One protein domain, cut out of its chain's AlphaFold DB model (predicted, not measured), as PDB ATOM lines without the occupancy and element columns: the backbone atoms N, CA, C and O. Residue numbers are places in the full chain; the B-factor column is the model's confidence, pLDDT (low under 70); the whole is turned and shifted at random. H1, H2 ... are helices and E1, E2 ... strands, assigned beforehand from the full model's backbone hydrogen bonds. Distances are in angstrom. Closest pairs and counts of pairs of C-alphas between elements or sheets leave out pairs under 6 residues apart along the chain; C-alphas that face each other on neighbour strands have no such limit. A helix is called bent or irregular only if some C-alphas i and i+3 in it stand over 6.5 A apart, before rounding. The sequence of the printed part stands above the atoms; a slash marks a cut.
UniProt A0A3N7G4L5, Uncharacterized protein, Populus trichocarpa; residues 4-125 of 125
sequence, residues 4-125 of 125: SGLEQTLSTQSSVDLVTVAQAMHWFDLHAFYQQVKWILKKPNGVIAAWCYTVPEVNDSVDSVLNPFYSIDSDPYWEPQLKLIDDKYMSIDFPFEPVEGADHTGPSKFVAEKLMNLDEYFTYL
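AT A GLANCE: This is residues 4 to 125 of the 125 residues of an uncharacterized protein of Populus trichocarpa (UniProt A0A3N7G4L5). This is a long, loosely built body: two short parallel strands, E1 and E2, lie side by side in one half with H3 near them and H1 at that end, while H4 and H6 lie at the other end, apart from each other. H2 and H5 meet between these ends, and the long unnamed stretch of residues 87 to 117 runs from H5 toward the strand half, turns back at residues 98 to 105, level with E1 and E2 along the longest axis, and then returns to H6. The printed part has 122 residues with six named helices and two named strands, in the order H1 E1 H2 H3 E2 H4 H5 H6. The class is mostly helix, though 49 residues in helices and 10 in strands are under half of the printed part. The whole is loose, with a radius of gyration of the C-alphas of 17.9 A, and elongated, spanning 51 by 32 by 27 A.

IN THESE COORDINATES: Find C-alpha 4 at (50.600, -27.701, -40.827), where H1 begins; it covers residues 4 to 9. E1 is residues 18 to 22, 12.5 A long, and H2 is residues 24 to 27. H3, residues 30 to 40, runs 15.1 A, and E2, residues 47 to 51, runs 13.3 A. Look next for C-alpha 60 at (44.180, 2.977, 0.450), where H4 begins; it spans residues 60 to 73 and 18.8 A. H4 is neither bent nor irregular, but only just: C-alphas 65 and 68 are 6.3 A apart. H5 is residues 80 to 86, 10.5 A long. H6, residues 118 to 124, runs 9.9 A and ends at C-alpha 124, (47.520, -14.611, -4.520).

HOW THE PARTS SIT: Start at E1 and E2, parallel neighbours at 8 degrees; N 19 and O 47 are 2.9 A apart and N 51 and O 21 are 3.0 A apart, within hydrogen-bond range. E1, H2, H3 and E2 make a strand-helix-strand unit, two parallel strands joined through helices, with a right-handed crossover. The closest C-alphas of H3 and E1 are those of Val 37 and Val 19, 7.3 A apart. H1 and H3 are close but not clearly touching, with the closest C-alphas, of Leu 6 and Gln 36, 7.8 A apart; their lines are only just about perpendicular, at 71 degrees. H2 and H5 touch, the closest C-alphas being those of His 26 and Gln 81, 5.7 A apart. H4 is apart from H5 and from H6. In H1, H3 and H6 every O i to N i+4 pair is within hydrogen-bond range; H4 has 7 of 10 and H5 1 of 3, with 4 of 4 O i to N i+3 pairs in H5, and H2 is too short for an O i to N i+4 pair.

THE WHOLE: The C-alphas farthest apart are those of Ser 4 and Ser 61, 53.2 A. The printed part has no cut and ends at residue 125, the chain's last. The link from H5 to H6 is long, with 31 residues, and residues 72 to 77 stand free. The mean pLDDT of the printed part is 95.9, and no printed residue is under 70.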
ATOM      1  N   SER A   4      50.764 -26.244 -40.772       90.00
ATOM      2  CA  SER A   4      50.600 -27.701 -40.827       90.00
ATOM      3  C   SER A   4      50.570 -28.347 -39.440       90.00
ATOM      4  O   SER A   4      49.780 -29.255 -39.202       90.00
ATOM      5  N   GLY A   5      51.397 -27.868 -38.505       92.06
ATOM      6  CA  GLY A   5      51.359 -28.329 -37.117       92.06
ATOM      7  C   GLY A   5      50.067 -27.912 -36.414       92.06
ATOM      8  O   GLY A   5      49.515 -28.683 -35.632       92.06
ATOM      9  N   LEU A   6      49.560 -26.722 -36.736       91.00
ATOM     10  CA  LEU A   6      48.317 -26.183 -36.195       91.00
ATOM     11  C   LEU A   6      47.098 -26.985 -36.675       91.00
ATOM     12  O   LEU A   6      46.256 -27.355 -35.862       91.00
ATOM     13  N   GLU A   7      47.063 -27.332 -37.962       93.94
ATOM     14  CA  GLU A   7      46.038 -28.192 -38.565       93.94
ATOM     15  C   GLU A   7      45.990 -29.585 -37.932       93.94
ATOM     16  O   GLU A   7      44.916 -30.103 -37.642       93.94
ATOM     17  N   GLN A   8      47.159 -30.180 -37.686       94.56
ATOM     18  CA  GLN A   8      47.260 -31.514 -37.091       94.56
ATOM     19  C   GLN A   8      46.896 -31.543 -35.606       94.56
ATOM     20  O   GLN A   8      46.423 -32.568 -35.119       94.56
ATOM     21  N   THR A   9      47.153 -30.453 -34.879       94.88
ATOM     22  CA  THR A   9      47.046 -30.433 -33.410       94.88
ATOM     23  C   THR A   9      45.745 -29.808 -32.917       94.88
ATOM     24  O   THR A   9      45.232 -30.222 -31.882       94.88
ATOM     25  N   LEU A  10      45.228 -28.796 -33.621       93.12
ATOM     26  CA  LEU A  10      44.077 -28.012 -33.177       93.12
ATOM     27  C   LEU A  10      42.869 -28.230 -34.082       93.12
ATOM     28  O   LEU A  10      41.899 -28.857 -33.668       93.12
ATOM     29  N   SER A  11      42.905 -27.667 -35.290       95.38
ATOM     30  CA  SER A  11      41.789 -27.721 -36.231       95.38
ATOM     31  C   SER A  11      42.203 -27.204 -37.606       95.38
ATOM     32  O   SER A  11      43.226 -26.533 -37.759       95.38
ATOM     33  N   THR A  12      41.375 -27.480 -38.609       96.56
ATOM     34  CA  THR A  12      41.567 -27.028 -39.989       96.56
ATOM     35  C   THR A  12      41.449 -25.511 -40.130       96.56
ATOM     36  O   THR A  12      40.977 -24.799 -39.239       96.56
ATOM     37  N   GLN A  13      41.877 -24.991 -41.277       97.31
ATOM     38  CA  GLN A  13      41.776 -23.568 -41.586       97.31
ATOM     39  C   GLN A  13      40.325 -23.061 -41.481       97.31
ATOM     40  O   GLN A  13      39.396 -23.723 -41.936       97.31
ATOM     41  N   SER A  14      40.136 -21.837 -40.973       97.44
ATOM     42  CA  SER A  14      38.825 -21.162 -40.914       97.44
ATOM     43  C   SER A  14      37.724 -21.942 -40.179       97.44
ATOM     44  O   SER A  14      36.567 -21.932 -40.601       97.44
ATOM     45  N   SER A  15      38.073 -22.607 -39.080       97.19
ATOM     46  CA  SER A  15      37.171 -23.508 -38.347       97.19
ATOM     47  C   SER A  15      36.841 -23.059 -36.923       97.19
ATOM     48  O   SER A  15      35.892 -23.577 -36.341       97.19
ATOM     49  N   VAL A  16      37.590 -22.106 -36.357       97.81
ATOM     50  CA  VAL A  16      37.408 -21.651 -34.970       97.81
ATOM     51  C   VAL A  16      36.642 -20.335 -34.937       97.81
ATOM     52  O   VAL A  16      37.038 -19.366 -35.585       97.81
ATOM     53  N   ASP A  17      35.558 -20.285 -34.165       97.94
ATOM     54  CA  ASP A  17      34.751 -19.070 -34.015       97.94
ATOM     55  C   ASP A  17      35.412 -18.032 -33.082       97.94
ATOM     56  O   ASP A  17      35.285 -16.834 -33.323       97.94
ATOM     57  N   LEU A  18      36.145 -18.465 -32.045       98.19
ATOM     58  CA  LEU A  18      36.739 -17.583 -31.032       98.19
ATOM     59  C   LEU A  18      38.129 -18.058 -30.581       98.19
ATOM     60  O   LEU A  18      38.301 -19.207 -30.177       98.19
ATOM     61  N   VAL A  19      39.096 -17.141 -30.566       98.44
ATOM     62  CA  VAL A  19      40.391 -17.303 -29.893       98.44
ATOM     63  C   VAL A  19      40.457 -16.340 -28.713       98.44
ATOM     64  O   VAL A  19      40.267 -15.137 -28.879       98.44
ATOM     65  N   THR A  20      40.762 -16.847 -27.522       98.50
ATOM     66  CA  THR A  20      40.923 -16.014 -26.325       98.50
ATOM     67  C   THR A  20      42.358 -16.010 -25.830       98.50
ATOM     68  O   THR A  20      42.982 -17.069 -25.747       98.50
ATOM     69  N   VAL A  21      42.846 -14.844 -25.413       98.44
ATOM     70  CA  VAL A  21      44.108 -14.708 -24.682       98.44
ATOM     71  C   VAL A  21      43.824 -14.036 -23.344       98.44
ATOM     72  O   VAL A  21      43.708 -12.818 -23.253       98.44
ATOM     73  N   ALA A  22      43.696 -14.853 -22.304       97.25
ATOM     74  CA  ALA A  22      43.440 -14.403 -20.943       97.25
ATOM     75  C   ALA A  22      44.777 -14.251 -20.203       97.25
ATOM     76  O   ALA A  22      45.329 -15.247 -19.748       97.25
ATOM     77  N   GLN A  23      45.312 -13.032 -20.120       96.81
ATOM     78  CA  GLN A  23      46.582 -12.637 -19.483       96.81
ATOM     79  C   GLN A  23      47.861 -12.864 -20.299       96.81
ATOM     80  O   GLN A  23      48.801 -12.098 -20.154       96.81
ATOM     81  N   ALA A  24      47.948 -13.878 -21.162       97.31
ATOM     82  CA  ALA A  24      49.249 -14.343 -21.667       97.31
ATOM     83  C   ALA A  24      49.855 -13.566 -22.860       97.31
ATOM     84  O   ALA A  24      50.961 -13.890 -23.283       97.31
ATOM     85  N   MET A  25      49.167 -12.565 -23.422       97.00
ATOM     86  CA  MET A  25      49.521 -12.004 -24.741       97.00
ATOM     87  C   MET A  25      50.934 -11.408 -24.798       97.00
ATOM     88  O   MET A  25      51.632 -11.559 -25.796       97.00
ATOM     89  N   HIS A  26      51.378 -10.795 -23.703       96.12
ATOM     90  CA  HIS A  26      52.708 -10.201 -23.548       96.12
ATOM     91  C   HIS A  26      53.880 -11.195 -23.658       96.12
ATOM     92  O   HIS A  26      55.016 -10.767 -23.843       96.12
ATOM     93  N   TRP A  27      53.627 -12.506 -23.588       97.25
ATOM     94  CA  TRP A  27      54.655 -13.538 -23.762       97.25
ATOM     95  C   TRP A  27      54.829 -14.018 -25.201       97.25
ATOM     96  O   TRP A  27      55.744 -14.790 -25.487       97.25
ATOM     97  N   PHE A  28      53.930 -13.639 -26.107       96.88
ATOM     98  CA  PHE A  28      53.897 -14.220 -27.443       96.88
ATOM     99  C   PHE A  28      54.784 -13.457 -28.427       96.88
ATOM    100  O   PHE A  28      54.896 -12.234 -28.389       96.88
ATOM    101  N   ASP A  29      55.327 -14.188 -29.401       96.12
ATOM    102  CA  ASP A  29      55.682 -13.595 -30.690       96.12
ATOM    103  C   ASP A  29      54.376 -13.218 -31.400       96.12
ATOM    104  O   ASP A  29      53.734 -14.056 -32.043       96.12
ATOM    105  N   LEU A  30      53.954 -11.963 -31.229       96.50
ATOM    106  CA  LEU A  30      52.676 -11.464 -31.738       96.50
ATOM    107  C   LEU A  30      52.575 -11.577 -33.257       96.50
ATOM    108  O   LEU A  30      51.515 -11.916 -33.774       96.50
ATOM    109  N   HIS A  31      53.675 -11.370 -33.983       95.81
ATOM    110  CA  HIS A  31      53.657 -11.466 -35.437       95.81
ATOM    111  C   HIS A  31      53.332 -12.894 -35.887       95.81
ATOM    112  O   HIS A  31      52.408 -13.107 -36.680       95.81
ATOM    113  N   ALA A  32      54.049 -13.883 -35.347       96.50
ATOM    114  CA  ALA A  32      53.798 -15.289 -35.651       96.50
ATOM    115  C   ALA A  32      52.419 -15.748 -35.145       96.50
ATOM    116  O   ALA A  32      51.704 -16.471 -35.846       96.50
ATOM    117  N   PHE A  33      52.027 -15.306 -33.948       97.31
ATOM    118  CA  PHE A  33      50.739 -15.626 -33.342       97.31
ATOM    119  C   PHE A  33      49.570 -15.092 -34.177       97.31
ATOM    120  O   PHE A  33      48.662 -15.846 -34.524       97.31
ATOM    121  N   TYR A  34      49.603 -13.828 -34.598       98.00
ATOM    122  CA  TYR A  34      48.525 -13.238 -35.393       98.00
ATOM    123  C   TYR A  34      48.361 -13.899 -36.756       98.00
ATOM    124  O   TYR A  34      47.232 -14.034 -37.227       98.00
ATOM    125  N   GLN A  35      49.445 -14.367 -37.384       97.25
ATOM    126  CA  GLN A  35      49.333 -15.162 -38.609       97.25
ATOM    127  C   GLN A  35      48.541 -16.452 -38.367       97.25
ATOM    128  O   GLN A  35      47.650 -16.780 -39.151       97.25
ATOM    129  N   GLN A  36      48.826 -17.154 -37.269       97.44
ATOM    130  CA  GLN A  36      48.132 -18.389 -36.892       97.44
ATOM    131  C   GLN A  36      46.657 -18.127 -36.569       97.44
ATOM    132  O   GLN A  36      45.782 -18.828 -37.077       97.44
ATOM    133  N   VAL A  37      46.368 -17.070 -35.805       97.81
ATOM    134  CA  VAL A  37      45.000 -16.641 -35.479       97.81
ATOM    135  C   VAL A  37      44.210 -16.328 -36.752       97.81
ATOM    136  O   VAL A  37      43.126 -16.866 -36.954       97.81
ATOM    137  N   LYS A  38      44.772 -15.528 -37.669       97.12
ATOM    138  CA  LYS A  38      44.131 -15.174 -38.952       97.12
ATOM    139  C   LYS A  38      43.915 -16.373 -39.882       97.12
ATOM    140  O   LYS A  38      43.097 -16.296 -40.808       97.12
ATOM    141  N   TRP A  39      44.676 -17.448 -39.693       97.44
ATOM    142  CA  TRP A  39      44.530 -18.688 -40.447       97.44
ATOM    143  C   TRP A  39      43.421 -19.577 -39.868       97.44
ATOM    144  O   TRP A  39      42.574 -20.052 -40.628       97.44
ATOM    145  N   ILE A  40      43.387 -19.766 -38.544       97.81
ATOM    146  CA  ILE A  40      42.431 -20.678 -37.898       97.81
ATOM    147  C   ILE A  40      41.038 -20.061 -37.717       97.81
ATOM    148  O   ILE A  40      40.041 -20.784 -37.800       97.81
ATOM    149  N   LEU A  41      40.953 -18.743 -37.502       98.06
ATOM    150  CA  LEU A  41      39.678 -18.065 -37.291       98.06
ATOM    151  C   LEU A  41      38.776 -18.178 -38.514       98.06
ATOM    152  O   LEU A  41      39.196 -17.977 -39.658       98.06
ATOM    153  N   LYS A  42      37.511 -18.479 -38.237       97.62
ATOM    154  CA  LYS A  42      36.444 -18.587 -39.221       97.62
ATOM    155  C   LYS A  42      36.300 -17.308 -40.036       97.62
ATOM    156  O   LYS A  42      36.440 -16.192 -39.533       97.62
ATOM    157  N   LYS A  43      35.995 -17.488 -41.319       94.44
ATOM    158  CA  LYS A  43      35.753 -16.397 -42.264       94.44
ATOM    159  C   LYS A  43      34.360 -16.567 -42.877       94.44
ATOM    160  O   LYS A  43      34.122 -17.611 -43.487       94.44
ATOM    161  N   PRO A  44      33.462 -15.571 -42.765       93.56
ATOM    162  CA  PRO A  44      33.582 -14.344 -41.963       93.56
ATOM    163  C   PRO A  44      33.347 -14.592 -40.454       93.56
ATOM    164  O   PRO A  44      32.933 -15.680 -40.058       93.56
ATOM    165  N   ASN A  45      33.557 -13.551 -39.639       94.06
ATOM    166  CA  ASN A  45      33.088 -13.417 -38.246       94.06
ATOM    167  C   ASN A  45      33.821 -14.205 -37.145       94.06
ATOM    168  O   ASN A  45      33.322 -14.264 -36.025       94.06
ATOM    169  N   GLY A  46      34.994 -14.785 -37.409       97.94
ATOM    170  CA  GLY A  46      35.857 -15.275 -36.332       97.94
ATOM    171  C   GLY A  46      36.391 -14.123 -35.472       97.94
ATOM    172  O   GLY A  46      36.787 -13.086 -36.006       97.94
ATOM    173  N   VAL A  47      36.424 -14.309 -34.151       98.25
ATOM    174  CA  VAL A  47      36.808 -13.274 -33.177       98.25
ATOM    175  C   VAL A  47      38.080 -13.669 -32.433       98.25
ATOM    176  O   VAL A  47      38.253 -14.817 -32.032       98.25
ATOM    177  N   ILE A  48      38.958 -12.698 -32.190       98.50
ATOM    178  CA  ILE A  48      39.988 -12.795 -31.155       98.50
ATOM    179  C   ILE A  48      39.659 -11.812 -30.032       98.50
ATOM    180  O   ILE A  48      39.377 -10.646 -30.288       98.50
ATOM    181  N   ALA A  49      39.710 -12.289 -28.791       97.81
ATOM    182  CA  ALA A  49      39.549 -11.468 -27.598       97.81
ATOM    183  C   ALA A  49      40.761 -11.658 -26.683       97.81
ATOM    184  O   ALA A  49      41.047 -12.770 -26.239       97.81
ATOM    185  N   ALA A  50      41.474 -10.575 -26.394       97.94
ATOM    186  CA  ALA A  50      42.600 -10.579 -25.475       97.94
ATOM    187  C   ALA A  50      42.317  -9.631 -24.313       97.94
ATOM    188  O   ALA A  50      41.791  -8.538 -24.510       97.94
ATOM    189  N   TRP A  51      42.663 -10.051 -23.103       97.75
ATOM    190  CA  TRP A  51      42.554  -9.215 -21.915       97.75
ATOM    191  C   TRP A  51      43.692  -9.503 -20.950       97.75
ATOM    192  O   TRP A  51      44.302 -10.573 -20.983       97.75
ATOM    193  N   CYS A  52      43.951  -8.545 -20.072       97.25
ATOM    194  CA  CYS A  52      44.827  -8.716 -18.930       97.25
ATOM    195  C   CYS A  52      44.199  -8.108 -17.677       97.25
ATOM    196  O   CYS A  52      43.229  -7.351 -17.741       97.25
ATOM    197  N   TYR A  53      44.764  -8.469 -16.538       95.62
ATOM    198  CA  TYR A  53      44.565  -7.833 -15.251       95.62
ATOM    199  C   TYR A  53      45.923  -7.374 -14.715       95.62
ATOM    200  O   TYR A  53      46.958  -7.994 -14.977       95.62
ATOM    201  N   THR A  54      45.897  -6.264 -13.989       93.19
ATOM    202  CA  THR A  54      47.053  -5.666 -13.315       93.19
ATOM    203  C   THR A  54      47.082  -6.087 -11.842       93.19
ATOM    204  O   THR A  54      46.322  -6.963 -11.422       93.19
ATOM    205  N   VAL A  55      47.943  -5.446 -11.049       93.88
ATOM    206  CA  VAL A  55      47.928  -5.535  -9.580       93.88
ATOM    207  C   VAL A  55      46.504  -5.300  -9.048       93.88
ATOM    208  O   VAL A  55      45.830  -4.391  -9.547       93.88
ATOM    209  N   PRO A  56      46.020  -6.108  -8.084       95.00
ATOM    210  CA  PRO A  56      44.704  -5.914  -7.489       95.00
ATOM    211  C   PRO A  56      44.659  -4.626  -6.661       95.00
ATOM    212  O   PRO A  56      45.575  -4.341  -5.896       95.00
ATOM    213  N   GLU A  57      43.551  -3.902  -6.773       95.81
ATOM    214  CA  GLU A  57      43.224  -2.744  -5.935       95.81
ATOM    215  C   GLU A  57      42.296  -3.211  -4.799       95.81
ATOM    216  O   GLU A  57      41.333  -3.943  -5.056       95.81
ATOM    217  N   VAL A  58      42.576  -2.822  -3.548       96.69
ATOM    218  CA  VAL A  58      41.795  -3.250  -2.369       96.69
ATOM    219  C   VAL A  58      41.224  -2.053  -1.613       96.69
ATOM    220  O   VAL A  58      40.008  -1.934  -1.463       96.69
ATOM    221  N   ASN A  59      42.098  -1.199  -1.077       96.81
ATOM    222  CA  ASN A  59      41.793   0.080  -0.434       96.81
ATOM    223  C   ASN A  59      43.103   0.817  -0.117       96.81
ATOM    224  O   ASN A  59      44.157   0.190  -0.021       96.81
ATOM    225  N   ASP A  60      43.018   2.116   0.180       97.94
ATOM    226  CA  ASP A  60      44.180   2.977   0.450       97.94
ATOM    227  C   ASP A  60      45.191   2.382   1.446       97.94
ATOM    228  O   ASP A  60      46.399   2.519   1.262       97.94
ATOM    229  N   SER A  61      44.724   1.711   2.506       97.38
ATOM    230  CA  SER A  61      45.619   1.176   3.537       97.38
ATOM    231  C   SER A  61      46.447  -0.011   3.042       97.38
ATOM    232  O   SER A  61      47.647  -0.058   3.300       97.38
ATOM    233  N   VAL A  62      45.838  -0.927   2.288       96.75
ATOM    234  CA  VAL A  62      46.522  -2.098   1.718       96.75
ATOM    235  C   VAL A  62      47.366  -1.680   0.513       96.75
ATOM    236  O   VAL A  62      48.542  -2.038   0.420       96.75
ATOM    237  N   ASP A  63      46.804  -0.849  -0.360       97.69
ATOM    238  CA  ASP A  63      47.435  -0.437  -1.612       97.69
ATOM    239  C   ASP A  63      48.665   0.450  -1.351       97.69
ATOM    240  O   ASP A  63      49.649   0.383  -2.090       97.69
ATOM    241  N   SER A  64      48.675   1.223  -0.254       97.81
ATOM    242  CA  SER A  64      49.857   1.994   0.176       97.81
ATOM    243  C   SER A  64      51.067   1.124   0.534       97.81
ATOM    244  O   SER A  64      52.198   1.606   0.471       97.81
ATOM    245  N   VAL A  65      50.840  -0.149   0.879       96.69
ATOM    246  CA  VAL A  65      51.894  -1.127   1.173       96.69
ATOM    247  C   VAL A  65      52.252  -1.926  -0.077       96.69
ATOM    248  O   VAL A  65      53.434  -2.090  -0.373       96.69
ATOM    249  N   LEU A  66      51.255  -2.400  -0.833       96.88
ATOM    250  CA  LEU A  66      51.506  -3.241  -2.006       96.88
ATOM    251  C   LEU A  66      52.139  -2.467  -3.169       96.88
ATOM    252  O   LEU A  66      53.037  -2.989  -3.826       96.88
ATOM    253  N   ASN A  67      51.714  -1.228  -3.432       96.56
ATOM    254  CA  ASN A  67      52.172  -0.497  -4.616       96.56
ATOM    255  C   ASN A  67      53.691  -0.236  -4.624       96.56
ATOM    256  O   ASN A  67      54.319  -0.514  -5.650       96.56
ATOM    257  N   PRO A  68      54.327   0.244  -3.533       97.31
ATOM    258  CA  PRO A  68      55.785   0.371  -3.484       97.31
ATOM    259  C   PRO A  68      56.491  -0.982  -3.614       97.31
ATOM    260  O   PRO A  68      57.460  -1.093  -4.361       97.31
ATOM    261  N   PHE A  69      55.965  -2.025  -2.965       96.25
ATOM    262  CA  PHE A  69      56.536  -3.364  -3.065       96.25
ATOM    263  C   PHE A  69      56.526  -3.887  -4.510       96.25
ATOM    264  O   PHE A  69      57.541  -4.383  -4.995       96.25
ATOM    265  N   TYR A  70      55.411  -3.743  -5.227       95.50
ATOM    266  CA  TYR A  70      55.294  -4.190  -6.617       95.50
ATOM    267  C   TYR A  70      56.155  -3.360  -7.579       95.50
ATOM    268  O   TYR A  70      56.858  -3.923  -8.417       95.50
ATOM    269  N   SER A  71      56.089  -2.027  -7.472       94.06
ATOM    270  CA  SER A  71      56.670  -1.111  -8.470       94.06
ATOM    271  C   SER A  71      58.122  -0.709  -8.210       94.06
ATOM    272  O   SER A  71      58.766  -0.183  -9.114       94.06
ATOM    273  N   ILE A  72      58.636  -0.918  -6.995       96.19
ATOM    274  CA  ILE A  72      60.004  -0.545  -6.614       96.19
ATOM    275  C   ILE A  72      60.773  -1.777  -6.151       96.19
ATOM    276  O   ILE A  72      61.798  -2.107  -6.742       96.19
ATOM    277  N   ASP A  73      60.289  -2.468  -5.117       96.88
ATOM    278  CA  ASP A  73      61.056  -3.565  -4.512       96.88
ATOM    279  C   ASP A  73      61.104  -4.805  -5.420       96.88
ATOM    280  O   ASP A  73      62.120  -5.499  -5.477       96.88
ATOM    281  N   SER A  74      60.020  -5.062  -6.158       95.38
ATOM    282  CA  SER A  74      59.898  -6.204  -7.073       95.38
ATOM    283  C   SER A  74      60.379  -5.905  -8.499       95.38
ATOM    284  O   SER A  74      60.653  -6.847  -9.238       95.38
ATOM    285  N   ASP A  75      60.540  -4.630  -8.884       94.56
ATOM    286  CA  ASP A  75      60.960  -4.215 -10.240       94.56
ATOM    287  C   ASP A  75      62.214  -4.943 -10.761       94.56
ATOM    288  O   ASP A  75      62.181  -5.427 -11.894       94.56
ATOM    289  N   PRO A  76      63.279  -5.158  -9.956       96.38
ATOM    290  CA  PRO A  76      64.467  -5.882 -10.417       96.38
ATOM    291  C   PRO A  76      64.224  -7.348 -10.805       96.38
ATOM    292  O   PRO A  76      65.094  -7.962 -11.424       96.38
ATOM    293  N   TYR A  77      63.089  -7.920 -10.403       95.50
ATOM    294  CA  TYR A  77      62.726  -9.317 -10.639       95.50
ATOM    295  C   TYR A  77      61.694  -9.483 -11.758       95.50
ATOM    296  O   TYR A  77      61.425 -10.616 -12.165       95.50
ATOM    297  N   TRP A  78      61.116  -8.389 -12.265       94.12
ATOM    298  CA  TRP A  78      60.136  -8.454 -13.339       94.12
ATOM    299  C   TRP A  78      60.794  -8.568 -14.707       94.12
ATOM    300  O   TRP A  78      61.729  -7.849 -15.059       94.12
ATOM    301  N   GLU A  79      60.238  -9.454 -15.524       95.88
ATOM    302  CA  GLU A  79      60.586  -9.521 -16.935       95.88
ATOM    303  C   GLU A  79      60.059  -8.271 -17.668       95.88
ATOM    304  O   GLU A  79      58.934  -7.825 -17.410       95.88
ATOM    305  N   PRO A  80      60.808  -7.704 -18.631       93.50
ATOM    306  CA  PRO A  80      60.417  -6.474 -19.323       93.50
ATOM    307  C   PRO A  80      59.031  -6.517 -19.985       93.50
ATOM    308  O   PRO A  80      58.390  -5.478 -20.142       93.50
ATOM    309  N   GLN A  81      58.569  -7.706 -20.376       94.06
ATOM    310  CA  GLN A  81      57.276  -7.951 -21.011       94.06
ATOM    311  C   GLN A  81      56.095  -7.571 -20.106       94.06
ATOM    312  O   GLN A  81      55.037  -7.214 -20.627       94.06
ATOM    313  N   LEU A  82      56.261  -7.590 -18.775       93.88
ATOM    314  CA  LEU A  82      55.198  -7.198 -17.842       93.88
ATOM    315  C   LEU A  82      54.816  -5.721 -17.978       93.88
ATOM    316  O   LEU A  82      53.663  -5.376 -17.732       93.88
ATOM    317  N   LYS A  83      55.705  -4.870 -18.505       93.19
ATOM    318  CA  LYS A  83      55.382  -3.462 -18.794       93.19
ATOM    319  C   LYS A  83      54.200  -3.312 -19.749       93.19
ATOM    320  O   LYS A  83      53.488  -2.318 -19.684       93.19
ATOM    321  N   LEU A  84      53.959  -4.299 -20.618       95.75
ATOM    322  CA  LEU A  84      52.782  -4.313 -21.487       95.75
ATOM    323  C   LEU A  84      51.488  -4.560 -20.694       95.75
ATOM    324  O   LEU A  84      50.441  -4.035 -21.068       95.75
ATOM    325  N   ILE A  85      51.544  -5.344 -19.610       95.62
ATOM    326  CA  ILE A  85      50.414  -5.509 -18.683       95.62
ATOM    327  C   ILE A  85      50.188  -4.219 -17.901       95.62
ATOM    328  O   ILE A  85      49.043  -3.783 -17.798       95.62
ATOM    329  N   ASP A  86      51.251  -3.593 -17.389       94.19
ATOM    330  CA  ASP A  86      51.146  -2.329 -16.649       94.19
ATOM    331  C   ASP A  86      50.549  -1.214 -17.529       94.19
ATOM    332  O   ASP A  86      49.713  -0.427 -17.081       94.19
ATOM    333  N   ASP A  87      50.900  -1.213 -18.819       95.56
ATOM    334  CA  ASP A  87      50.315  -0.364 -19.864       95.56
ATOM    335  C   ASP A  87      48.924  -0.836 -20.339       95.56
ATOM    336  O   ASP A  87      48.336  -0.277 -21.261       95.56
ATOM    337  N   LYS A  88      48.352  -1.874 -19.717       96.00
ATOM    338  CA  LYS A  88      46.998  -2.391 -19.994       96.00
ATOM    339  C   LYS A  88      46.783  -2.735 -21.472       96.00
ATOM    340  O   LYS A  88      45.687  -2.564 -22.005       96.00
ATOM    341  N   TYR A  89      47.848  -3.196 -22.135       96.12
ATOM    342  CA  TYR A  89      47.911  -3.473 -23.573       96.12
ATOM    343  C   TYR A  89      47.595  -2.286 -24.495       96.12
ATOM    344  O   TYR A  89      47.354  -2.504 -25.680       96.12
ATOM    345  N   MET A  90      47.641  -1.042 -24.009       95.44
ATOM    346  CA  MET A  90      47.376   0.138 -24.842       95.44
ATOM    347  C   MET A  90      48.385   0.292 -25.987       95.44
ATOM    348  O   MET A  90      48.015   0.743 -27.069       95.44
ATOM    349  N   SER A  91      49.643  -0.096 -25.769       94.50
ATOM    350  CA  SER A  91      50.724  -0.012 -26.761       94.50
ATOM    351  C   SER A  91      50.941  -1.276 -27.598       94.50
ATOM    352  O   SER A  91      51.802  -1.270 -28.480       94.50
ATOM    353  N   ILE A  92      50.198  -2.363 -27.355       94.25
ATOM    354  CA  ILE A  92      50.342  -3.582 -28.157       94.25
ATOM    355  C   ILE A  92      49.723  -3.374 -29.546       94.25
ATOM    356  O   ILE A  92      48.576  -2.957 -29.673       94.25
ATOM    357  N   ASP A  93      50.469  -3.744 -30.592       94.38
ATOM    358  CA  ASP A  93      49.915  -3.854 -31.942       94.38
ATOM    359  C   ASP A  93      48.801  -4.907 -31.973       94.38
ATOM    360  O   ASP A  93      49.017  -6.062 -31.598       94.38
ATOM    361  N   PHE A  94      47.616  -4.519 -32.438       96.88
ATOM    362  CA  PHE A  94      46.439  -5.380 -32.518       96.88
ATOM    363  C   PHE A  94      45.797  -5.259 -33.911       96.88
ATOM    364  O   PHE A  94      44.841  -4.505 -34.101       96.88
ATOM    365  N   PRO A  95      46.320  -5.983 -34.920       96.62
ATOM    366  CA  PRO A  95      45.986  -5.794 -36.330       96.62
ATOM    367  C   PRO A  95      44.731  -6.587 -36.730       96.62
ATOM    368  O   PRO A  95      44.770  -7.409 -37.661       96.62
ATOM    369  N   PHE A  96      43.646  -6.375 -35.987       96.81
ATOM    370  CA  PHE A  96      42.315  -6.937 -36.211       96.81
ATOM    371  C   PHE A  96      41.284  -5.813 -36.269       96.81
ATOM    372  O   PHE A  96      41.489  -4.746 -35.701       96.81
ATOM    373  N   GLU A  97      40.173  -6.066 -36.949       96.25
ATOM    374  CA  GLU A  97      39.075  -5.106 -37.035       96.25
ATOM    375  C   GLU A  97      38.197  -5.161 -35.775       96.25
ATOM    376  O   GLU A  97      38.089  -6.225 -35.151       96.25
ATOM    377  N   PRO A  98      37.534  -4.049 -35.406       96.94
ATOM    378  CA  PRO A  98      36.488  -4.065 -34.392       96.94
ATOM    379  C   PRO A  98      35.389  -5.081 -34.729       96.94
ATOM    380  O   PRO A  98      35.061  -5.320 -35.894       96.94
ATOM    381  N   VAL A  99      34.796  -5.673 -33.693       95.38
ATOM    382  CA  VAL A  99      33.602  -6.515 -33.848       95.38
ATOM    383  C   VAL A  99      32.392  -5.669 -34.256       95.38
ATOM    384  O   VAL A  99      32.364  -4.459 -34.036       95.38
ATOM    385  N   GLU A 100      31.369  -6.303 -34.834       93.88
ATOM    386  CA  GLU A 100      30.137  -5.612 -35.227       93.88
ATOM    387  C   GLU A 100      29.528  -4.842 -34.041       93.88
ATOM    388  O   GLU A 100      29.306  -5.399 -32.966       93.88
ATOM    389  N   GLY A 101      29.272  -3.547 -34.244       93.62
ATOM    390  CA  GLY A 101      28.731  -2.651 -33.220       93.62
ATOM    391  C   GLY A 101      29.771  -1.975 -32.316       93.62
ATOM    392  O   GLY A 101      29.368  -1.219 -31.435       93.62
ATOM    393  N   ALA A 102      31.073  -2.206 -32.521       94.38
ATOM    394  CA  ALA A 102      32.147  -1.504 -31.819       94.38
ATOM    395  C   ALA A 102      32.883  -0.511 -32.737       94.38
ATOM    396  O   ALA A 102      33.188  -0.823 -33.885       94.38
ATOM    397  N   ASP A 103      33.231   0.661 -32.196       94.94
ATOM    398  CA  ASP A 103      33.960   1.709 -32.931       94.94
ATOM    399  C   ASP A 103      35.493   1.548 -32.857       94.94
ATOM    400  O   ASP A 103      36.230   2.170 -33.620       94.94
ATOM    401  N   HIS A 104      35.994   0.735 -31.921       94.38
ATOM    402  CA  HIS A 104      37.419   0.479 -31.693       94.38
ATOM    403  C   HIS A 104      37.642  -0.929 -31.113       94.38
ATOM    404  O   HIS A 104      36.709  -1.587 -30.654       94.38
ATOM    405  N   THR A 105      38.890  -1.400 -31.104       95.75
ATOM    406  CA  THR A 105      39.291  -2.742 -30.629       95.75
ATOM    407  C   THR A 105      39.628  -2.805 -29.132       95.75
ATOM    408  O   THR A 105      40.179  -3.792 -28.651       95.75
ATOM    409  N   GLY A 106      39.277  -1.766 -28.374       92.00
ATOM    410  CA  GLY A 106      39.709  -1.569 -26.987       92.00
ATOM    411  C   GLY A 106      41.051  -0.822 -26.871       92.00
ATOM    412  O   GLY A 106      41.404  -0.089 -27.795       92.00
ATOM    413  N   PRO A 107      41.771  -0.967 -25.741       93.38
ATOM    414  CA  PRO A 107      41.336  -1.671 -24.533       93.38
ATOM    415  C   PRO A 107      40.083  -1.038 -23.908       93.38
ATOM    416  O   PRO A 107      39.944   0.182 -23.863       93.38
ATOM    417  N   SER A 108      39.174  -1.871 -23.402       92.81
ATOM    418  CA  SER A 108      37.992  -1.439 -22.643       92.81
ATOM    419  C   SER A 108      38.103  -1.955 -21.214       92.81
ATOM    420  O   SER A 108      38.414  -3.127 -21.002       92.81
ATOM    421  N   LYS A 109      37.851  -1.097 -20.218       93.69
ATOM    422  CA  LYS A 109      37.951  -1.491 -18.805       93.69
ATOM    423  C   LYS A 109      36.758  -2.363 -18.405       93.69
ATOM    424  O   LYS A 109      35.609  -1.961 -18.569       93.69
ATOM    425  N   PHE A 110      37.047  -3.500 -17.788       93.62
ATOM    426  CA  PHE A 110      36.105  -4.283 -16.992       93.62
ATOM    427  C   PHE A 110      36.790  -4.713 -15.690       93.62
ATOM    428  O   PHE A 110      37.991  -4.494 -15.521       93.62
ATOM    429  N   VAL A 111      36.024  -5.261 -14.748       94.94
ATOM    430  CA  VAL A 111      36.520  -5.605 -13.410       94.94
ATOM    431  C   VAL A 111      36.247  -7.078 -13.129       94.94
ATOM    432  O   VAL A 111      35.161  -7.580 -13.419       94.94
ATOM    433  N   ALA A 112      37.242  -7.756 -12.566       94.56
ATOM    434  CA  ALA A 112      37.072  -9.033 -11.892       94.56
ATOM    435  C   ALA A 112      37.185  -8.782 -10.385       94.56
ATOM    436  O   ALA A 112      38.196  -8.262  -9.921       94.56
ATOM    437  N   GLU A 113      36.144  -9.131  -9.632       96.88
ATOM    438  CA  GLU A 113      36.085  -8.910  -8.186       96.88
ATOM    439  C   GLU A 113      36.079 -10.245  -7.451       96.88
ATOM    440  O   GLU A 113      35.416 -11.204  -7.859       96.88
ATOM    441  N   LYS A 114      36.809 -10.311  -6.338       96.56
ATOM    442  CA  LYS A 114      36.804 -11.467  -5.449       96.56
ATOM    443  C   LYS A 114      36.964 -11.005  -4.008       96.56
ATOM    444  O   LYS A 114      37.888 -10.265  -3.691       96.56
ATOM    445  N   LEU A 115      36.079 -11.478  -3.135       97.44
ATOM    446  CA  LEU A 115      36.248 -11.321  -1.696       97.44
ATOM    447  C   LEU A 115      37.347 -12.277  -1.224       97.44
ATOM    448  O   LEU A 115      37.290 -13.470  -1.527       97.44
ATOM    449  N   MET A 116      38.326 -11.746  -0.499       97.06
ATOM    450  CA  MET A 116      39.427 -12.507   0.083       97.06
ATOM    451  C   MET A 116      39.616 -12.109   1.544       97.06
ATOM    452  O   MET A 116      39.452 -10.940   1.903       97.06
ATOM    453  N   ASN A 117      39.984 -13.070   2.383       97.31
ATOM    454  CA  ASN A 117      40.643 -12.764   3.649       97.31
ATOM    455  C   ASN A 117      42.143 -12.472   3.423       97.31
ATOM    456  O   ASN A 117      42.648 -12.556   2.303       97.31
ATOM    457  N   LEU A 118      42.860 -12.113   4.490       95.88
ATOM    458  CA  LEU A 118      44.276 -11.751   4.389       95.88
ATOM    459  C   LEU A 118      45.163 -12.916   3.910       95.88
ATOM    460  O   LEU A 118      46.054 -12.700   3.094       95.88
ATOM    461  N   ASP A 119      44.901 -14.141   4.366       97.94
ATOM    462  CA  ASP A 119      45.692 -15.322   3.993       97.94
ATOM    463  C   ASP A 119      45.508 -15.676   2.508       97.94
ATOM    464  O   ASP A 119      46.462 -16.024   1.810       97.94
ATOM    465  N   GLU A 120      44.283 -15.547   1.995       97.81
ATOM    466  CA  GLU A 120      43.974 -15.728   0.573       97.81
ATOM    467  C   GLU A 120      44.641 -14.656  -0.293       97.81
ATOM    468  O   GLU A 120      45.129 -14.971  -1.379       97.81
ATOM    469  N   TYR A 121      44.705 -13.413   0.195       96.38
ATOM    470  CA  TYR A 121      45.389 -12.321  -0.492       96.38
ATOM    471  C   TYR A 121      46.900 -12.559  -0.565       96.38
ATOM    472  O   TYR A 121      47.482 -12.448  -1.638       96.38
ATOM    473  N   PHE A 122      47.529 -12.991   0.532       95.62
ATOM    474  CA  PHE A 122      48.944 -13.377   0.514       95.62
ATOM    475  C   PHE A 122      49.235 -14.614  -0.329       95.62
ATOM    476  O   PHE A 122      50.340 -14.748  -0.827       95.62
ATOM    477  N   THR A 123      48.268 -15.518  -0.495       96.75
ATOM    478  CA  THR A 123      48.418 -16.664  -1.404       96.75
ATOM    479  C   THR A 123      48.346 -16.241  -2.874       96.75
ATOM    480  O   THR A 123      48.873 -16.934  -3.741       96.75
ATOM    481  N   TYR A 124      47.638 -15.148  -3.169       94.25
ATOM    482  CA  TYR A 124      47.520 -14.611  -4.520       94.25
ATOM    483  C   TYR A 124      48.783 -13.860  -4.973       94.25
ATOM    484  O   TYR A 124      49.124 -13.946  -6.153       94.25
ATOM    485  N   LEU A 125      49.419 -13.115  -4.061       91.75
ATOM    486  CA  LEU A 125      50.657 -12.365  -4.310       91.75
ATOM    487  C   LEU A 125      51.865 -13.293  -4.491       91.75
ATOM    488  O   LEU A 125      52.683 -12.988  -5.386       91.75
TER     489      LEU A 125